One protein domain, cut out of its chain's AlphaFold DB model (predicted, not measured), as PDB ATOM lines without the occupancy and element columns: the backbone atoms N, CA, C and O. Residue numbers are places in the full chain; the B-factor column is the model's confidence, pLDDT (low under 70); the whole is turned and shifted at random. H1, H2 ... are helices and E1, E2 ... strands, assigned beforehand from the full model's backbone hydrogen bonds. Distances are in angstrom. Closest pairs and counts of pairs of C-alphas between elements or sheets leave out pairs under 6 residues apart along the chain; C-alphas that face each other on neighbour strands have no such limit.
ATOM      1  N   ASP A   2     181.532 185.505 172.885       89.56
ATOM      2  CA  ASP A   2     180.983 184.884 171.660       89.56
ATOM      3  C   ASP A   2     180.724 185.828 170.479       89.56
ATOM      4  O   ASP A   2     181.055 185.497 169.343       89.56
ATOM      5  N   ALA A   3     180.149 187.010 170.724       91.38
ATOM      6  CA  ALA A   3     179.896 187.983 169.658       91.38
ATOM      7  C   ALA A   3     181.204 188.493 169.026       91.38
ATOM      8  O   ALA A   3     181.334 188.527 167.807       91.38
ATOM      9  N   VAL A   4     182.204 188.805 169.861       93.50
ATOM     10  CA  VAL A   4     183.533 189.244 169.407       93.50
ATOM     11  C   VAL A   4     184.245 188.124 168.663       93.50
ATOM     12  O   VAL A   4     184.812 188.368 167.604       93.50
ATOM     13  N   ARG A   5     184.170 186.887 169.170       95.12
ATOM     14  CA  ARG A   5     184.729 185.709 168.503       95.12
ATOM     15  C   ARG A   5     184.210 185.598 167.073       95.12
ATOM     16  O   ARG A   5     185.024 185.497 166.165       95.12
ATOM     17  N   LYS A   6     182.889 185.680 166.871       95.12
ATOM     18  CA  LYS A   6     182.280 185.610 165.533       95.12
ATOM     19  C   LYS A   6     182.781 186.717 164.608       95.12
ATOM     20  O   LYS A   6     183.118 186.434 163.466       95.12
ATOM     21  N   ILE A   7     182.866 187.951 165.103       95.06
ATOM     22  CA  ILE A   7     183.367 189.087 164.316       95.06
ATOM     23  C   ILE A   7     184.822 188.852 163.889       95.06
ATOM     24  O   ILE A   7     185.162 189.015 162.720       95.06
ATOM     25  N   VAL A   8     185.682 188.431 164.817       94.75
ATOM     26  CA  VAL A   8     187.097 188.160 164.518       94.75
ATOM     27  C   VAL A   8     187.239 186.973 163.555       94.75
ATOM     28  O   VAL A   8     188.070 187.020 162.649       94.75
ATOM     29  N   GLU A   9     186.393 185.949 163.683       94.94
ATOM     30  CA  GLU A   9     186.341 184.786 162.786       94.94
ATOM     31  C   GLU A   9     185.974 185.186 161.353       94.94
ATOM     32  O   GLU A   9     186.589 184.711 160.401       94.94
ATOM     33  N   GLN A  10     185.043 186.127 161.178       93.56
ATOM     34  CA  GLN A  10     184.681 186.645 159.855       93.56
ATOM     35  C   GLN A  10     185.837 187.382 159.167       93.56
ATOM     36  O   GLN A  10     185.969 187.302 157.948       93.56
ATOM     37  N   VAL A  11     186.673 188.086 159.934       92.69
ATOM     38  CA  VAL A  11     187.779 188.893 159.395       92.69
ATOM     39  C   VAL A  11     189.033 188.051 159.130       92.69
ATOM     40  O   VAL A  11     189.726 188.269 158.135       92.69
ATOM     41  N   ALA A  12     189.354 187.112 160.022       90.88
ATOM     42  CA  ALA A  12     190.639 186.408 160.036       90.88
ATOM     43  C   ALA A  12     190.540 184.890 159.795       90.88
ATOM     44  O   ALA A  12     191.556 184.228 159.583       90.88
ATOM     45  N   GLY A  13     189.334 184.322 159.809       90.00
ATOM     46  CA  GLY A  13     189.085 182.895 159.611       90.00
ATOM     47  C   GLY A  13     189.312 182.064 160.872       90.00
ATOM     48  O   GLY A  13     188.365 181.501 161.403       90.00
ATOM     49  N   THR A  14     190.548 181.983 161.368       89.00
ATOM     50  CA  THR A  14     190.874 181.194 162.573       89.00
ATOM     51  C   THR A  14     191.015 182.096 163.787       89.00
ATOM     52  O   THR A  14     191.688 183.121 163.722       89.00
ATOM     53  N   VAL A  15     190.432 181.690 164.917       94.44
ATOM     54  CA  VAL A  15     190.427 182.478 166.154       94.44
ATOM     55  C   VAL A  15     190.935 181.647 167.325       94.44
ATOM     56  O   VAL A  15     190.519 180.504 167.510       94.44
ATOM     57  N   LEU A  16     191.803 182.247 168.129       91.19
ATOM     58  CA  LEU A  16     192.285 181.730 169.401       91.19
ATOM     59  C   LEU A  16     191.635 182.539 170.523       91.19
ATOM     60  O   LEU A  16     191.672 183.773 170.509       91.19
ATOM     61  N   VAL A  17     191.026 181.841 171.476       94.25
ATOM     62  CA  VAL A  17     190.361 182.441 172.635       94.25
ATOM     63  C   VAL A  17     191.118 182.024 173.884       94.25
ATOM     64  O   VAL A  17     191.293 180.834 174.125       94.25
ATOM     65  N   ASP A  18     191.536 183.011 174.661       92.25
ATOM     66  CA  ASP A  18     192.065 182.841 176.007       92.25
ATOM     67  C   ASP A  18     191.011 183.382 176.985       92.25
ATOM     68  O   ASP A  18     190.759 184.592 177.046       92.25
ATOM     69  N   GLU A  19     190.310 182.483 177.679       91.81
ATOM     70  CA  GLU A  19     189.222 182.861 178.589       91.81
ATOM     71  C   GLU A  19     189.738 183.505 179.881       91.81
ATOM     72  O   GLU A  19     189.100 184.433 180.389       91.81
ATOM     73  N   ASP A  20     190.912 183.083 180.357       92.75
ATOM     74  CA  ASP A  20     191.526 183.580 181.588       92.75
ATOM     75  C   ASP A  20     191.991 185.031 181.417       92.75
ATOM     76  O   ASP A  20     191.709 185.900 182.251       92.75
ATOM     77  N   LEU A  21     192.634 185.328 180.285       91.56
ATOM     78  CA  LEU A  21     193.050 186.679 179.909       91.56
ATOM     79  C   LEU A  21     191.915 187.498 179.276       91.56
ATOM     80  O   LEU A  21     192.075 188.699 179.043       91.56
ATOM     81  N   ARG A  22     190.757 186.874 179.004       92.62
ATOM     82  CA  ARG A  22     189.640 187.438 178.223       92.62
ATOM     83  C   ARG A  22     190.117 188.051 176.906       92.62
ATOM     84  O   ARG A  22     189.658 189.123 176.500       92.62
ATOM     85  N   GLN A  23     191.039 187.360 176.248       93.94
ATOM     86  CA  GLN A  23     191.706 187.818 175.044       93.94
ATOM     87  C   GLN A  23     191.283 186.972 173.845       93.94
ATOM     88  O   GLN A  23     191.153 185.753 173.916       93.94
ATOM     89  N   ILE A  24     191.074 187.639 172.713       94.62
ATOM     90  CA  ILE A  24     190.828 186.991 171.429       94.62
ATOM     91  C   ILE A  24     191.938 187.424 170.480       94.62
ATOM     92  O   ILE A  24     192.207 188.617 170.339       94.62
ATOM     93  N   SER A  25     192.582 186.459 169.832       93.56
ATOM     94  CA  SER A  25     193.644 186.706 168.859       93.56
ATOM     95  C   SER A  25     193.418 185.889 167.593       93.56
ATOM     96  O   SER A  25     192.807 184.822 167.619       93.56
ATOM     97  N   ALA A  26     193.879 186.411 166.462       93.69
ATOM     98  CA  ALA A  26     193.763 185.734 165.183       93.69
ATOM     99  C   ALA A  26     194.923 186.131 164.260       93.69
ATOM    100  O   ALA A  26     195.306 187.307 164.234       93.69
ATOM    101  N   PRO A  27     195.498 185.182 163.501       92.50
ATOM    102  CA  PRO A  27     196.505 185.500 162.503       92.50
ATOM    103  C   PRO A  27     195.864 186.261 161.340       92.50
ATOM    104  O   PRO A  27     194.831 185.863 160.810       92.50
ATOM    105  N   VAL A  28     196.502 187.347 160.907       93.19
ATOM    106  CA  VAL A  28     196.035 188.155 159.774       93.19
ATOM    107  C   VAL A  28     197.161 188.373 158.773       93.19
ATOM    108  O   VAL A  28     198.294 188.669 159.143       93.19
ATOM    109  N   THR A  29     196.849 188.261 157.483       89.12
ATOM    110  CA  THR A  29     197.802 188.502 156.384       89.12
ATOM    111  C   THR A  29     197.669 189.904 155.787       89.12
ATOM    112  O   THR A  29     198.589 190.398 155.143       89.12
ATOM    113  N   THR A  30     196.539 190.574 156.025       91.19
ATOM    114  CA  THR A  30     196.209 191.897 155.466       91.19
ATOM    115  C   THR A  30     196.620 193.063 156.377       91.19
ATOM    116  O   THR A  30     196.427 194.228 156.020       91.19
ATOM    117  N   GLY A  31     197.208 192.768 157.543       89.69
ATOM    118  CA  GLY A  31     197.734 193.758 158.487       89.69
ATOM    119  C   GLY A  31     196.663 194.727 158.993       89.69
ATOM    120  O   GLY A  31     195.576 194.317 159.396       89.69
ATOM    121  N   THR A  32     196.956 196.032 158.966       93.88
ATOM    122  CA  THR A  32     196.079 197.098 159.497       93.88
ATOM    123  C   THR A  32     194.691 197.118 158.860       93.88
ATOM    124  O   THR A  32     193.737 197.562 159.493       93.88
ATOM    125  N   LYS A  33     194.543 196.601 157.635       95.19
ATOM    126  CA  LYS A  33     193.234 196.496 156.984       95.19
ATOM    127  C   LYS A  33     192.275 195.602 157.781       95.19
ATOM    128  O   LYS A  33     191.148 196.025 158.017       95.19
ATOM    129  N   ALA A  34     192.738 194.436 158.241       94.75
ATOM    130  CA  ALA A  34     191.940 193.550 159.091       94.75
ATOM    131  C   ALA A  34     191.562 194.223 160.415       94.75
ATOM    132  O   ALA A  34     190.425 194.111 160.859       94.75
ATOM    133  N   LEU A  35     192.489 194.974 161.019       94.75
ATOM    134  CA  LEU A  35     192.219 195.704 162.258       94.75
ATOM    135  C   LEU A  35     191.063 196.702 162.082       94.75
ATOM    136  O   LEU A  35     190.135 196.716 162.879       94.75
ATOM    137  N   ILE A  36     191.097 197.509 161.017       95.69
ATOM    138  CA  ILE A  36     190.051 198.503 160.725       95.69
ATOM    139  C   ILE A  36     188.698 197.829 160.468       95.69
ATOM    140  O   ILE A  36     187.668 198.330 160.914       95.69
ATOM    141  N   GLU A  37     188.687 196.714 159.740       95.56
ATOM    142  CA  GLU A  37     187.470 195.951 159.454       95.56
ATOM    143  C   GLU A  37     186.854 195.367 160.730       95.56
ATOM    144  O   GLU A  37     185.656 195.531 160.962       95.56
ATOM    145  N   ALA A  38     187.683 194.792 161.605       95.00
ATOM    146  CA  ALA A  38     187.249 194.285 162.900       95.00
ATOM    147  C   ALA A  38     186.685 195.401 163.795       95.00
ATOM    148  O   ALA A  38     185.621 195.217 164.378       95.00
ATOM    149  N   VAL A  39     187.341 196.570 163.864       95.25
ATOM    150  CA  VAL A  39     186.836 197.729 164.628       95.25
ATOM    151  C   VAL A  39     185.454 198.147 164.138       95.25
ATOM    152  O   VAL A  39     184.561 198.336 164.954       95.25
ATOM    153  N   LYS A  40     185.264 198.269 162.819       95.94
ATOM    154  CA  LYS A  40     183.969 198.660 162.245       95.94
ATOM    155  C   LYS A  40     182.875 197.651 162.576       95.94
ATOM    156  O   LYS A  40     181.818 198.044 163.046       95.94
ATOM    157  N   ALA A  41     183.154 196.361 162.401       95.81
ATOM    158  CA  ALA A  41     182.195 195.311 162.721       95.81
ATOM    159  C   ALA A  41     181.860 195.248 164.224       95.81
ATOM    160  O   ALA A  41     180.731 194.928 164.592       95.81
ATOM    161  N   MET A  42     182.820 195.566 165.102       95.31
ATOM    162  CA  MET A  42     182.567 195.697 166.542       95.31
ATOM    163  C   MET A  42     181.709 196.924 166.864       95.31
ATOM    164  O   MET A  42     180.779 196.801 167.658       95.31
ATOM    165  N   ASP A  43     181.979 198.067 166.233       95.69
ATOM    166  CA  ASP A  43     181.206 199.303 166.409       95.69
ATOM    167  C   ASP A  43     179.751 199.135 165.939       95.69
ATOM    168  O   ASP A  43     178.823 199.444 166.686       95.69
ATOM    169  N   ASP A  44     179.541 198.509 164.775       96.44
ATOM    170  CA  ASP A  44     178.210 198.159 164.252       96.44
ATOM    171  C   ASP A  44     177.429 197.235 165.208       96.44
ATOM    172  O   ASP A  44     176.199 197.274 165.273       96.44
ATOM    173  N   ALA A  45     178.142 196.404 165.976       95.25
ATOM    174  CA  ALA A  45     177.574 195.526 166.995       95.25
ATOM    175  C   ALA A  45     177.436 196.193 168.381       95.25
ATOM    176  O   ALA A  45     176.966 195.544 169.320       95.25
ATOM    177  N   GLY A  46     177.847 197.457 168.537       95.75
ATOM    178  CA  GLY A  46     177.847 198.182 169.812       95.75
ATOM    179  C   GLY A  46     178.849 197.632 170.833       95.75
ATOM    180  O   GLY A  46     178.630 197.739 172.041       95.75
ATOM    181  N   ILE A  47     179.922 196.987 170.369       95.06
ATOM    182  CA  ILE A  47     180.952 196.387 171.216       95.06
ATOM    183  C   ILE A  47     182.166 197.313 171.272       95.06
ATOM    184  O   ILE A  47     182.810 197.581 170.263       95.06
ATOM    185  N   HIS A  48     182.533 197.730 172.481       92.75
ATOM    186  CA  HIS A  48     183.703 198.571 172.717       92.75
ATOM    187  C   HIS A  48     184.829 197.744 173.358       92.75
ATOM    188  O   HIS A  48     184.743 197.426 174.549       92.75
ATOM    189  N   PRO A  49     185.864 197.341 172.594       91.38
ATOM    190  CA  PRO A  49     187.000 196.618 173.154       91.38
ATOM    191  C   PRO A  49     187.800 197.514 174.106       91.38
ATOM    192  O   PRO A  49     187.910 198.720 173.896       91.38
ATOM    193  N   LEU A  50     188.377 196.909 175.149       94.25
ATOM    194  CA  LEU A  50     189.265 197.613 176.081       94.25
ATOM    195  C   LEU A  50     190.588 198.004 175.408       94.25
ATOM    196  O   LEU A  50     191.089 199.102 175.619       94.25
ATOM    197  N   ASP A  51     191.137 197.081 174.622       93.25
ATOM    198  CA  ASP A  51     192.351 197.261 173.838       93.25
ATOM    199  C   ASP A  51     192.230 196.460 172.537       93.25
ATOM    200  O   ASP A  51     191.550 195.428 172.480       93.25
ATOM    201  N   LEU A  52     192.870 196.956 171.484       93.75
ATOM    202  CA  LEU A  52     192.912 196.321 170.178       93.75
ATOM    203  C   LEU A  52     194.209 196.705 169.466       93.75
ATOM    204  O   LEU A  52     194.496 197.882 169.246       93.75
ATOM    205  N   GLY A  53     194.971 195.705 169.030       94.25
ATOM    206  CA  GLY A  53     196.252 195.951 168.386       94.25
ATOM    207  C   GLY A  53     196.704 194.820 167.480       94.25
ATOM    208  O   GLY A  53     196.226 193.689 167.553       94.25
ATOM    209  N   LEU A  54     197.666 195.146 166.618       93.69
ATOM    210  CA  LEU A  54     198.413 194.165 165.845       93.69
ATOM    211  C   LEU A  54     199.740 193.892 166.539       93.69
ATOM    212  O   LEU A  54     200.517 194.812 166.799       93.69
ATOM    213  N   LYS A  55     200.025 192.616 166.779       91.19
ATOM    214  CA  LYS A  55     201.306 192.149 167.304       91.19
ATOM    215  C   LYS A  55     202.046 191.409 166.194       91.19
ATOM    216  O   LYS A  55     201.451 190.619 165.466       91.19
ATOM    217  N   ARG A  56     203.354 191.652 166.067       89.19
ATOM    218  CA  ARG A  56     204.205 190.776 165.252       89.19
ATOM    219  C   ARG A  56     204.459 189.486 166.033       89.19
ATOM    220  O   ARG A  56     204.836 189.597 167.203       89.19
ATOM    221  N   PRO A  57     204.283 188.307 165.417       85.88
ATOM    222  CA  PRO A  57     204.627 187.057 166.076       85.88
ATOM    223  C   PRO A  57     206.103 187.077 166.483       85.88
ATOM    224  O   PRO A  57     206.958 187.595 165.756       85.88
ATOM    225  N   SER A  58     206.375 186.568 167.679       87.50
ATOM    226  CA  SER A  58     207.727 186.385 168.196       87.50
ATOM    227  C   SER A  58     208.422 185.207 167.498       87.50
ATOM    228  O   SER A  58     207.785 184.422 166.793       87.50
ATOM    229  N   LEU A  59     209.738 185.074 167.685       88.88
ATOM    230  CA  LEU A  59     210.469 183.907 167.184       88.88
ATOM    231  C   LEU A  59     209.963 182.617 167.839       88.88
ATOM    232  O   LEU A  59     209.851 181.611 167.148       88.88
ATOM    233  N   ASP A  60     209.601 182.672 169.120       83.69
ATOM    234  CA  ASP A  60     209.034 181.537 169.847       83.69
ATOM    235  C   ASP A  60     207.659 181.159 169.282       83.69
ATOM    236  O   ASP A  60     207.418 179.987 169.021       83.69
ATOM    237  N   ASP A  61     206.797 182.141 168.977       83.06
ATOM    238  CA  ASP A  61     205.484 181.906 168.347       83.06
ATOM    239  C   ASP A  61     205.653 181.184 166.995       83.06
ATOM    240  O   ASP A  61     204.927 180.240 166.674       83.06
ATOM    241  N   VAL A  62     206.647 181.605 166.203       83.38
ATOM    242  CA  VAL A  62     206.983 180.964 164.924       83.38
ATOM    243  C   VAL A  62     207.556 179.569 165.154       83.38
ATOM    244  O   VAL A  62     207.122 178.630 164.489       83.38
ATOM    245  N   PHE A  63     208.488 179.414 166.095       81.19
ATOM    246  CA  PHE A  63     209.103 178.133 166.423       81.19
ATOM    247  C   PHE A  63     208.047 177.118 166.870       81.19
ATOM    248  O   PHE A  63     208.002 176.019 166.326       81.19
ATOM    249  N   LEU A  64     207.137 177.506 167.763       81.94
ATOM    250  CA  LEU A  64     206.015 176.686 168.221       81.94
ATOM    251  C   LEU A  64     205.049 176.342 167.080       81.94
ATOM    252  O   LEU A  64     204.615 175.195 166.972       81.94
ATOM    253  N   SER A  65     204.750 177.297 166.189       75.00
ATOM    254  CA  SER A  65     203.884 177.046 165.028       75.00
ATOM    255  C   SER A  65     204.504 176.083 164.008       75.00
ATOM    256  O   SER A  65     203.784 175.314 163.374       75.00
ATOM    257  N   LEU A  66     205.834 176.113 163.856       78.88
ATOM    258  CA  LEU A  66     206.573 175.320 162.874       78.88
ATOM    259  C   LEU A  66     206.915 173.921 163.400       78.88
ATOM    260  O   LEU A  66     206.925 172.959 162.637       78.88
ATOM    261  N   THR A  67     207.218 173.818 164.695       76.88
ATOM    262  CA  THR A  67     207.602 172.560 165.351       76.88
ATOM    263  C   THR A  67     206.420 171.810 165.949       76.88
ATOM    264  O   THR A  67     206.570 170.638 166.272       76.88
ATOM    265  N   GLY A  68     205.247 172.449 166.037       62.81
ATOM    266  CA  GLY A  68     204.006 171.828 166.478       62.81
ATOM    267  C   GLY A  68     204.106 171.286 167.899       62.81
ATOM    268  O   GLY A  68     204.215 170.083 168.059       62.81
TER     269      GLY A  68
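What this domain is: This is residues 2 to 68 of the 90 residues of the protein "Daunorubicin/doxorubicin resistance ABC transporter ATP-binding protein DrrA" of Actinobacteria bacterium (UniProt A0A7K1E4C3). A short two-stranded hairpin, E1 and E2, packs on helix H1, and H2 lies side by side with H1, running the opposite way; together they make a small body. From the end of H2 a long link folds back past this body, and residues 58 to 68, with H3, stick out as an arm. The printed part has 67 residues, with three named helices and two named strands in the order H1, E1, E2, H2, H3; the sheet, E1 - E2, is antiparallel, and the class is mostly helix. The whole is only just compact, close to loose, with a radius of gyration of the C-alphas of 12.6 A, and spans 39 by 27 by 19 A.

How they stand to each other: E1, residues 16 to 18, and E2, residues 23 to 25, form an antiparallel hairpin at 165 degrees, with N 16 and O 25 within hydrogen-bond range at 2.8 A and N 23 and O 18 at 2.9 A. H1, residues 2 to 12, comes closest to E2 at the C-alphas of Arg 5 and Ile 24, 6.9 A apart. H1 and H2, residues 32 to 44, touch, the closest C-alphas being those of Val 11 and Ala 34, 6.3 A apart. They run opposite ways at a shallow tilt of 33 degrees, only just short of steep. H3, residues 59 to 67, is apart from H1, H2, E1 and E2. In H1, H2 and H3 every O i to N i+4 pair is within hydrogen-bond range.

Where its parts are: E1 begins at C-alpha 16, (192.285, 181.730, 169.401). H2 is 18.5 A long, H1 15.2 A from C-alpha 2, (180.983, 184.884, 171.660), and H3 11.8 A, ending at C-alpha 67, (207.602, 172.560, 165.351).

The domain as a whole: The two C-alphas farthest apart, those of Gly 46 and Thr 67, are 39.5 A apart. The body without residues 58 to 68 spans 26 by 25 by 19 A. The printed part has no cut; the link from H2 to H3, 14 residues, is long. Mean pLDDT of the printed part is 91.1; residue 68 is under 70.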